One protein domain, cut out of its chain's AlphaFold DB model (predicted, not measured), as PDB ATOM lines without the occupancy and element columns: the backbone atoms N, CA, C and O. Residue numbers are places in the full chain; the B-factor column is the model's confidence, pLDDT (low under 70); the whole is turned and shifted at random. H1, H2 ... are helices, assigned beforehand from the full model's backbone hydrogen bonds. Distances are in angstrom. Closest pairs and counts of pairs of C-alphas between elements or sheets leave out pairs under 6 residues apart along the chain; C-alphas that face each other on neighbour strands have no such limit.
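Overview. This is residues 28 to 88 of the 178 residues of an uncharacterized protein of Rosa chinensis (UniProt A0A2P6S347). Look first for one long straight helix, H1, whose first residues, 28 to 39, stick out free, while the rest of the printed part folds back and wraps partway round its other half. That wrapping is an open arc of short helices: H2 and then H3 pass along one side of H1, H4 crosses it, and H5 ends the arc beside residues 49 to 53 of H1. The printed part has 61 residues, with five named helices in the order H1, H2, H3, H4, H5 and no named strand, and its class is all helix. It is only just loose, close to compact, with a radius of gyration of the C-alphas of 12.8 A, and its elongated outline spans 43 by 25 by 18 A, the free end of H1 making the length.

Arrangement. Begin with H1, residues 28 to 54, the hub, which touches three other helices. Its residues 48 to 52 alone touch H2, residues 58 to 64; the closest C-alphas are those of Leu 52 and Trp 58, 5.6 A apart, and the two run opposite ways at a steep tilt of 54 degrees. H3, residues 67 to 70, is close to H1 but not clearly touching, with the C-alphas of Thr 44 and Lys 70 closest at 8.0 A. Residues 41 to 49 of H1 alone touch H4, residues 73 to 81; look at Val 45 and Val 79, whose C-alphas come closest at 5.6 A, the two helices running the same way at a steep tilt of 55 degrees. Residues 49 to 53 of H1 alone touch H5, residues 83 to 86, closest at the C-alphas of Lys 53 and Val 86, 4.7 A apart. H2 is apart from H4 and from H5. In H1, H2 and H4 every O i to N i+4 pair is within hydrogen-bond range; H3 and H5 are too short for such a pair, and each has its one O i to N i+3 pair within range.

Along the chain. Find C-alpha 28 at (221.262, 182.633, 193.505); from there H1 runs 38.7 A to C-alpha 54 at (224.600, 215.029, 214.344). H2 runs 10.0 A from Trp 58 to Ser 64, and H3 runs 4.9 A from Phe 67 to Lys 70. H4 runs 12.3 A from Pro 73 to Gln 81, and H5 runs 5.3 A from His 83 to C-alpha 86 at (221.573, 216.073, 206.486).

Size, cuts and confidence. The two C-alphas farthest apart are those of Tyr 28 and Arg 56, 43.1 A. Without residues 28 to 39, which stand free, the body of 49 residues spans 24 by 24 by 15 A. The printed part has no cut, and its four links are tight. The mean pLDDT of the printed part is 86.4; look at residues 28 to 33 for the values under 70.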
ATOM      1  N   TYR A  28     221.664 182.288 192.140       43.75
ATOM      2  CA  TYR A  28     221.262 182.633 193.505       43.75
ATOM      3  C   TYR A  28     222.407 183.256 194.326       43.75
ATOM      4  O   TYR A  28     222.194 184.248 195.020       43.75
ATOM      5  N   CYS A  29     223.632 182.731 194.224       37.66
ATOM      6  CA  CYS A  29     224.807 183.312 194.880       37.66
ATOM      7  C   CYS A  29     225.157 184.700 194.330       37.66
ATOM      8  O   CYS A  29     225.494 185.584 195.115       37.66
ATOM      9  N   SER A  30     225.046 184.909 193.014       53.28
ATOM     10  CA  SER A  30     225.248 186.221 192.386       53.28
ATOM     11  C   SER A  30     224.222 187.230 192.898       53.28
ATOM     12  O   SER A  30     224.602 188.285 193.398       53.28
ATOM     13  N   TYR A  31     222.937 186.861 192.891       47.97
ATOM     14  CA  TYR A  31     221.854 187.695 193.417       47.97
ATOM     15  C   TYR A  31     222.054 188.040 194.899       47.97
ATOM     16  O   TYR A  31     221.937 189.195 195.303       47.97
ATOM     17  N   LYS A  32     222.420 187.054 195.727       55.47
ATOM     18  CA  LYS A  32     222.679 187.263 197.158       55.47
ATOM     19  C   LYS A  32     223.913 188.138 197.402       55.47
ATOM     20  O   LYS A  32     223.919 188.931 198.339       55.47
ATOM     21  N   SER A  33     224.950 188.009 196.573       61.62
ATOM     22  CA  SER A  33     226.145 188.858 196.637       61.62
ATOM     23  C   SER A  33     225.825 190.310 196.280       61.62
ATOM     24  O   SER A  33     226.260 191.219 196.985       61.62
ATOM     25  N   GLU A  34     225.032 190.527 195.235       70.44
ATOM     26  CA  GLU A  34     224.603 191.852 194.791       70.44
ATOM     27  C   GLU A  34     223.659 192.516 195.803       70.44
ATOM     28  O   GLU A  34     223.881 193.661 196.192       70.44
ATOM     29  N   SER A  35     222.703 191.758 196.348       72.31
ATOM     30  CA  SER A  35     221.833 192.202 197.442       72.31
ATOM     31  C   SER A  35     222.626 192.593 198.695       72.31
ATOM     32  O   SER A  35     222.363 193.639 199.285       72.31
ATOM     33  N   LYS A  36     223.652 191.813 199.072       77.69
ATOM     34  CA  LYS A  36     224.514 192.136 200.220       77.69
ATOM     35  C   LYS A  36     225.335 193.410 199.992       77.69
ATOM     36  O   LYS A  36     225.481 194.197 200.919       77.69
ATOM     37  N   LYS A  37     225.860 193.624 198.780       79.50
ATOM     38  CA  LYS A  37     226.581 194.862 198.428       79.50
ATOM     39  C   LYS A  37     225.673 196.088 198.496       79.50
ATOM     40  O   LYS A  37     226.110 197.127 198.974       79.50
ATOM     41  N   LEU A  38     224.430 195.960 198.032       77.50
ATOM     42  CA  LEU A  38     223.453 197.046 198.089       77.50
ATOM     43  C   LEU A  38     223.093 197.398 199.537       77.50
ATOM     44  O   LEU A  38     223.065 198.569 199.891       77.50
ATOM     45  N   GLN A  39     222.905 196.390 200.392       81.31
ATOM     46  CA  GLN A  39     222.624 196.605 201.810       81.31
ATOM     47  C   GLN A  39     223.792 197.280 202.550       81.31
ATOM     48  O   GLN A  39     223.566 198.197 203.334       81.31
ATOM     49  N   ASP A  40     225.035 196.861 202.287       84.75
ATOM     50  CA  ASP A  40     226.238 197.473 202.878       84.75
ATOM     51  C   ASP A  40     226.439 198.923 202.402       84.75
ATOM     52  O   ASP A  40     226.847 199.794 203.175       84.75
ATOM     53  N   LEU A  41     226.089 199.209 201.141       86.81
ATOM     54  CA  LEU A  41     226.059 200.566 200.603       86.81
ATOM     55  C   LEU A  41     225.018 201.429 201.327       86.81
ATOM     56  O   LEU A  41     225.366 202.509 201.801       86.81
ATOM     57  N   ASP A  42     223.777 200.957 201.441       88.88
ATOM     58  CA  ASP A  42     222.696 201.693 202.107       88.88
ATOM     59  C   ASP A  42     223.016 201.960 203.582       88.88
ATOM     60  O   ASP A  42     222.787 203.063 204.083       88.88
ATOM     61  N   GLU A  43     223.596 200.979 204.277       91.69
ATOM     62  CA  GLU A  43     224.020 201.137 205.665       91.69
ATOM     63  C   GLU A  43     225.154 202.160 205.801       91.69
ATOM     64  O   GLU A  43     225.059 203.067 206.630       91.69
ATOM     65  N   THR A  44     226.165 202.080 204.931       93.12
ATOM     66  CA  THR A  44     227.274 203.045 204.873       93.12
ATOM     67  C   THR A  44     226.766 204.465 204.619       93.12
ATOM     68  O   THR A  44     227.160 205.397 205.319       93.12
ATOM     69  N   VAL A  45     225.872 204.651 203.643       94.69
ATOM     70  CA  VAL A  45     225.297 205.963 203.308       94.69
ATOM     71  C   VAL A  45     224.508 206.519 204.492       94.69
ATOM     72  O   VAL A  45     224.717 207.668 204.881       94.69
ATOM     73  N   ARG A  46     223.654 205.697 205.111       95.31
ATOM     74  CA  ARG A  46     222.856 206.093 206.278       95.31
ATOM     75  C   ARG A  46     223.730 206.521 207.455       95.31
ATOM     76  O   ARG A  46     223.409 207.497 208.138       95.31
ATOM     77  N   GLU A  47     224.818 205.802 207.711       95.38
ATOM     78  CA  GLU A  47     225.746 206.126 208.793       95.38
ATOM     79  C   GLU A  47     226.460 207.459 208.527       95.38
ATOM     80  O   GLU A  47     226.454 208.333 209.396       95.38
ATOM     81  N   ILE A  48     226.948 207.682 207.299       95.94
ATOM     82  CA  ILE A  48     227.538 208.968 206.893       95.94
ATOM     83  C   ILE A  48     226.523 210.108 207.057       95.94
ATOM     84  O   ILE A  48     226.833 211.105 207.706       95.94
ATOM     85  N   CYS A  49     225.295 209.965 206.546       96.56
ATOM     86  CA  CYS A  49     224.246 210.981 206.700       96.56
ATOM     87  C   CYS A  49     223.942 211.278 208.176       96.56
ATOM     88  O   CYS A  49     223.755 212.435 208.555       96.56
ATOM     89  N   THR A  50     223.944 210.251 209.031       96.12
ATOM     90  CA  THR A  50     223.732 210.404 210.476       96.12
ATOM     91  C   THR A  50     224.868 211.185 211.136       96.12
ATOM     92  O   THR A  50     224.604 212.071 211.953       96.12
ATOM     93  N   ILE A  51     226.120 210.895 210.772       96.38
ATOM     94  CA  ILE A  51     227.302 211.608 211.271       96.38
ATOM     95  C   ILE A  51     227.259 213.071 210.830       96.38
ATOM     96  O   ILE A  51     227.380 213.955 211.679       96.38
ATOM     97  N   LEU A  52     227.000 213.331 209.543       96.62
ATOM     98  CA  LEU A  52     226.871 214.688 209.007       96.62
ATOM     99  C   LEU A  52     225.776 215.472 209.731       96.62
ATOM    100  O   LEU A  52     225.989 216.618 210.114       96.62
ATOM    101  N   LYS A  53     224.619 214.858 209.992       95.62
ATOM    102  CA  LYS A  53     223.513 215.523 210.689       95.62
ATOM    103  C   LYS A  53     223.852 215.875 212.142       95.62
ATOM    104  O   LYS A  53     223.490 216.949 212.619       95.62
ATOM    105  N   ARG A  54     224.499 214.961 212.873       93.25
ATOM    106  CA  ARG A  54     224.600 215.029 214.344       93.25
ATOM    107  C   ARG A  54     225.919 215.592 214.866       93.25
ATOM    108  O   ARG A  54     225.926 216.131 215.969       93.25
ATOM    109  N   SER A  55     227.015 215.453 214.124       92.19
ATOM    110  CA  SER A  55     228.353 215.821 214.595       92.19
ATOM    111  C   SER A  55     228.815 217.150 214.006       92.19
ATOM    112  O   SER A  55     228.786 217.346 212.793       92.19
ATOM    113  N   ARG A  56     229.298 218.059 214.862       90.31
ATOM    114  CA  ARG A  56     230.030 219.259 214.414       90.31
ATOM    115  C   ARG A  56     231.425 218.904 213.903       90.31
ATOM    116  O   ARG A  56     231.897 219.508 212.952       90.31
ATOM    117  N   GLU A  57     232.033 217.881 214.490       93.75
ATOM    118  CA  GLU A  57     233.353 217.360 214.128       93.75
ATOM    119  C   GLU A  57     233.224 216.182 213.149       93.75
ATOM    120  O   GLU A  57     233.969 215.208 213.210       93.75
ATOM    121  N   TRP A  58     232.221 216.216 212.264       95.19
ATOM    122  CA  TRP A  58     231.936 215.113 211.343       95.19
ATOM    123  C   TRP A  58     233.172 214.724 210.520       95.19
ATOM    124  O   TRP A  58     233.380 213.543 210.266       95.19
ATOM    125  N   GLU A  59     234.016 215.691 210.158       94.38
ATOM    126  CA  GLU A  59     235.225 215.456 209.371       94.38
ATOM    127  C   GLU A  59     236.246 214.596 210.126       94.38
ATOM    128  O   GLU A  59     236.772 213.634 209.563       94.38
ATOM    129  N   SER A  60     236.491 214.879 211.411       93.06
ATOM    130  CA  SER A  60     237.418 214.090 212.233       93.06
ATOM    131  C   SER A  60     236.855 212.695 212.510       93.06
ATOM    132  O   SER A  60     237.587 211.706 212.430       93.06
ATOM    133  N   VAL A  61     235.544 212.593 212.753       94.19
ATOM    134  CA  VAL A  61     234.841 211.319 212.953       94.19
ATOM    135  C   VAL A  61     234.924 210.452 211.698       94.19
ATOM    136  O   VAL A  61     235.287 209.282 211.784       94.19
ATOM    137  N   LEU A  62     234.653 211.012 210.515       93.44
ATOM    138  CA  LEU A  62     234.784 210.268 209.264       93.44
ATOM    139  C   LEU A  62     236.248 209.907 208.984       93.44
ATOM    140  O   LEU A  62     236.521 208.764 208.635       93.44
ATOM    141  N   SER A  63     237.195 210.821 209.190       91.56
ATOM    142  CA  SER A  63     238.619 210.589 208.890       91.56
ATOM    143  C   SER A  63     239.273 209.544 209.798       91.56
ATOM    144  O   SER A  63     240.120 208.780 209.344       91.56
ATOM    145  N   SER A  64     238.876 209.486 211.073       88.25
ATOM    146  CA  SER A  64     239.381 208.506 212.052       88.25
ATOM    147  C   SER A  64     238.714 207.128 211.947       88.25
ATOM    148  O   SER A  64     239.180 206.159 212.548       88.25
ATOM    149  N   SER A  65     237.638 207.019 211.172       84.75
ATOM    150  CA  SER A  65     236.893 205.778 210.971       84.75
ATOM    151  C   SER A  65     237.409 204.949 209.781       84.75
ATOM    152  O   SER A  65     238.351 205.311 209.078       84.75
ATOM    153  N   GLY A  66     236.731 203.835 209.488       85.00
ATOM    154  CA  GLY A  66     236.946 203.069 208.258       85.00
ATOM    155  C   GLY A  66     236.355 203.697 206.984       85.00
ATOM    156  O   GLY A  66     236.543 203.125 205.908       85.00
ATOM    157  N   PHE A  67     235.639 204.829 207.062       85.50
ATOM    158  CA  PHE A  67     234.933 205.419 205.917       85.50
ATOM    159  C   PHE A  67     235.812 205.851 204.746       85.50
ATOM    160  O   PHE A  67     235.386 205.595 203.621       85.50
ATOM    161  N   PRO A  68     237.023 206.416 204.924       84.25
ATOM    162  CA  PRO A  68     237.848 206.825 203.789       84.25
ATOM    163  C   PRO A  68     238.120 205.673 202.813       84.25
ATOM    164  O   PRO A  68     238.122 205.869 201.604       84.25
ATOM    165  N   LYS A  69     238.239 204.436 203.322       85.69
ATOM    166  CA  LYS A  69     238.415 203.224 202.502       85.69
ATOM    167  C   LYS A  69     237.127 202.741 201.826       85.69
ATOM    168  O   LYS A  69     237.195 201.976 200.870       85.69
ATOM    169  N   LYS A  70     235.963 203.133 202.351       86.31
ATOM    170  CA  LYS A  70     234.638 202.792 201.809       86.31
ATOM    171  C   LYS A  70     234.137 203.830 200.802       86.31
ATOM    172  O   LYS A  70     233.257 203.515 200.002       86.31
ATOM    173  N   LEU A  71     234.674 205.052 200.838       88.62
ATOM    174  CA  LEU A  71     234.294 206.108 199.911       88.62
ATOM    175  C   LEU A  71     234.582 205.694 198.472       88.62
ATOM    176  O   LEU A  71     235.627 205.147 198.131       88.62
ATOM    177  N   ASN A  72     233.625 206.005 197.613       88.62
ATOM    178  CA  ASN A  72     233.750 205.943 196.169       88.62
ATOM    179  C   ASN A  72     232.721 206.917 195.565       88.62
ATOM    180  O   ASN A  72     231.812 207.368 196.274       88.62
ATOM    181  N   PRO A  73     232.804 207.231 194.261       88.94
ATOM    182  CA  PRO A  73     231.880 208.175 193.634       88.94
ATOM    183  C   PRO A  73     230.391 207.806 193.766       88.94
ATOM    184  O   PRO A  73     229.547 208.702 193.760       88.94
ATOM    185  N   CYS A  74     230.048 206.517 193.900       88.75
ATOM    186  CA  CYS A  74     228.663 206.091 194.114       88.75
ATOM    187  C   CYS A  74     228.190 206.413 195.533       88.75
ATOM    188  O   CYS A  74     227.108 206.971 195.673       88.75
ATOM    189  N   VAL A  75     229.005 206.139 196.559       92.31
ATOM    190  CA  VAL A  75     228.696 206.488 197.961       92.31
ATOM    191  C   VAL A  75     228.497 207.992 198.104       92.31
ATOM    192  O   VAL A  75     227.488 208.418 198.657       92.31
ATOM    193  N   VAL A  76     229.412 208.800 197.552       94.00
ATOM    194  CA  VAL A  76     229.300 210.268 197.594       94.00
ATOM    195  C   VAL A  76     227.991 210.712 196.951       94.00
ATOM    196  O   VAL A  76     227.218 211.429 197.575       94.00
ATOM    197  N   ARG A  77     227.691 210.235 195.734       94.06
ATOM    198  CA  ARG A  77     226.418 210.529 195.063       94.06
ATOM    199  C   ARG A  77     225.217 210.146 195.930       94.06
ATOM    200  O   ARG A  77     224.314 210.959 196.066       94.06
ATOM    201  N   SER A  78     225.202 208.953 196.518       94.44
ATOM    202  CA  SER A  78     224.088 208.478 197.345       94.44
ATOM    203  C   SER A  78     223.901 209.294 198.626       94.44
ATOM    204  O   SER A  78     222.765 209.576 198.996       94.44
ATOM    205  N   VAL A  79     224.984 209.751 199.263       95.69
ATOM    206  CA  VAL A  79     224.906 210.686 200.400       95.69
ATOM    207  C   VAL A  79     224.306 212.024 199.962       95.69
ATOM    208  O   VAL A  79     223.404 212.530 200.627       95.69
ATOM    209  N   LEU A  80     224.737 212.570 198.816       95.81
ATOM    210  CA  LEU A  80     224.166 213.805 198.264       95.81
ATOM    211  C   LEU A  80     222.678 213.652 197.918       95.81
ATOM    212  O   LEU A  80     221.897 214.561 198.170       95.81
ATOM    213  N   GLN A  81     222.252 212.496 197.397       94.62
ATOM    214  CA  GLN A  81     220.832 212.216 197.142       94.62
ATOM    215  C   GLN A  81     220.000 212.279 198.432       94.62
ATOM    216  O   GLN A  81     218.867 212.758 198.430       94.62
ATOM    217  N   GLN A  82     220.583 211.872 199.561       94.81
ATOM    218  CA  GLN A  82     219.965 211.944 200.885       94.81
ATOM    219  C   GLN A  82     220.133 213.319 201.565       94.81
ATOM    220  O   GLN A  82     220.018 213.416 202.787       94.81
ATOM    221  N   HIS A  83     220.344 214.397 200.800       93.62
ATOM    222  CA  HIS A  83     220.493 215.774 201.296       93.62
ATOM    223  C   HIS A  83     219.466 216.203 202.361       93.62
ATOM    224  O   HIS A  83     219.854 216.783 203.374       93.62
ATOM    225  N   HIS A  84     218.184 215.856 202.199       93.19
ATOM    226  CA  HIS A  84     217.132 216.138 203.184       93.19
ATOM    227  C   HIS A  84     217.418 215.546 204.576       93.19
ATOM    228  O   HIS A  84     217.001 216.105 205.587       93.19
ATOM    229  N   GLN A  85     218.135 214.419 204.658       92.94
ATOM    230  CA  GLN A  85     218.496 213.822 205.943       92.94
ATOM    231  C   GLN A  85     219.547 214.650 206.681       92.94
ATOM    232  O   GLN A  85     219.447 214.779 207.904       92.94
ATOM    233  N   VAL A  86     220.519 215.203 205.946       94.25
ATOM    234  CA  VAL A  86     221.573 216.073 206.486       94.25
ATOM    235  C   VAL A  86     220.989 217.433 206.871       94.25
ATOM    236  O   VAL A  86     221.247 217.906 207.974       94.25
ATOM    237  N   GLY A  87     220.158 218.022 206.003       93.06
ATOM    238  CA  GLY A  87     219.401 219.254 206.266       93.06
ATOM    239  C   GLY A  87     220.225 220.547 206.288       93.06
ATOM    240  O   GLY A  87     219.665 221.613 206.518       93.06
ATOM    241  N   ASP A  88     221.533 220.462 206.048       95.81
ATOM    242  CA  ASP A  88     222.485 221.577 206.052       95.81
ATOM    243  C   ASP A  88     223.259 221.562 204.715       95.81
ATOM    244  O   ASP A  88     224.151 220.724 204.531       95.81
TER     245      ASP A  88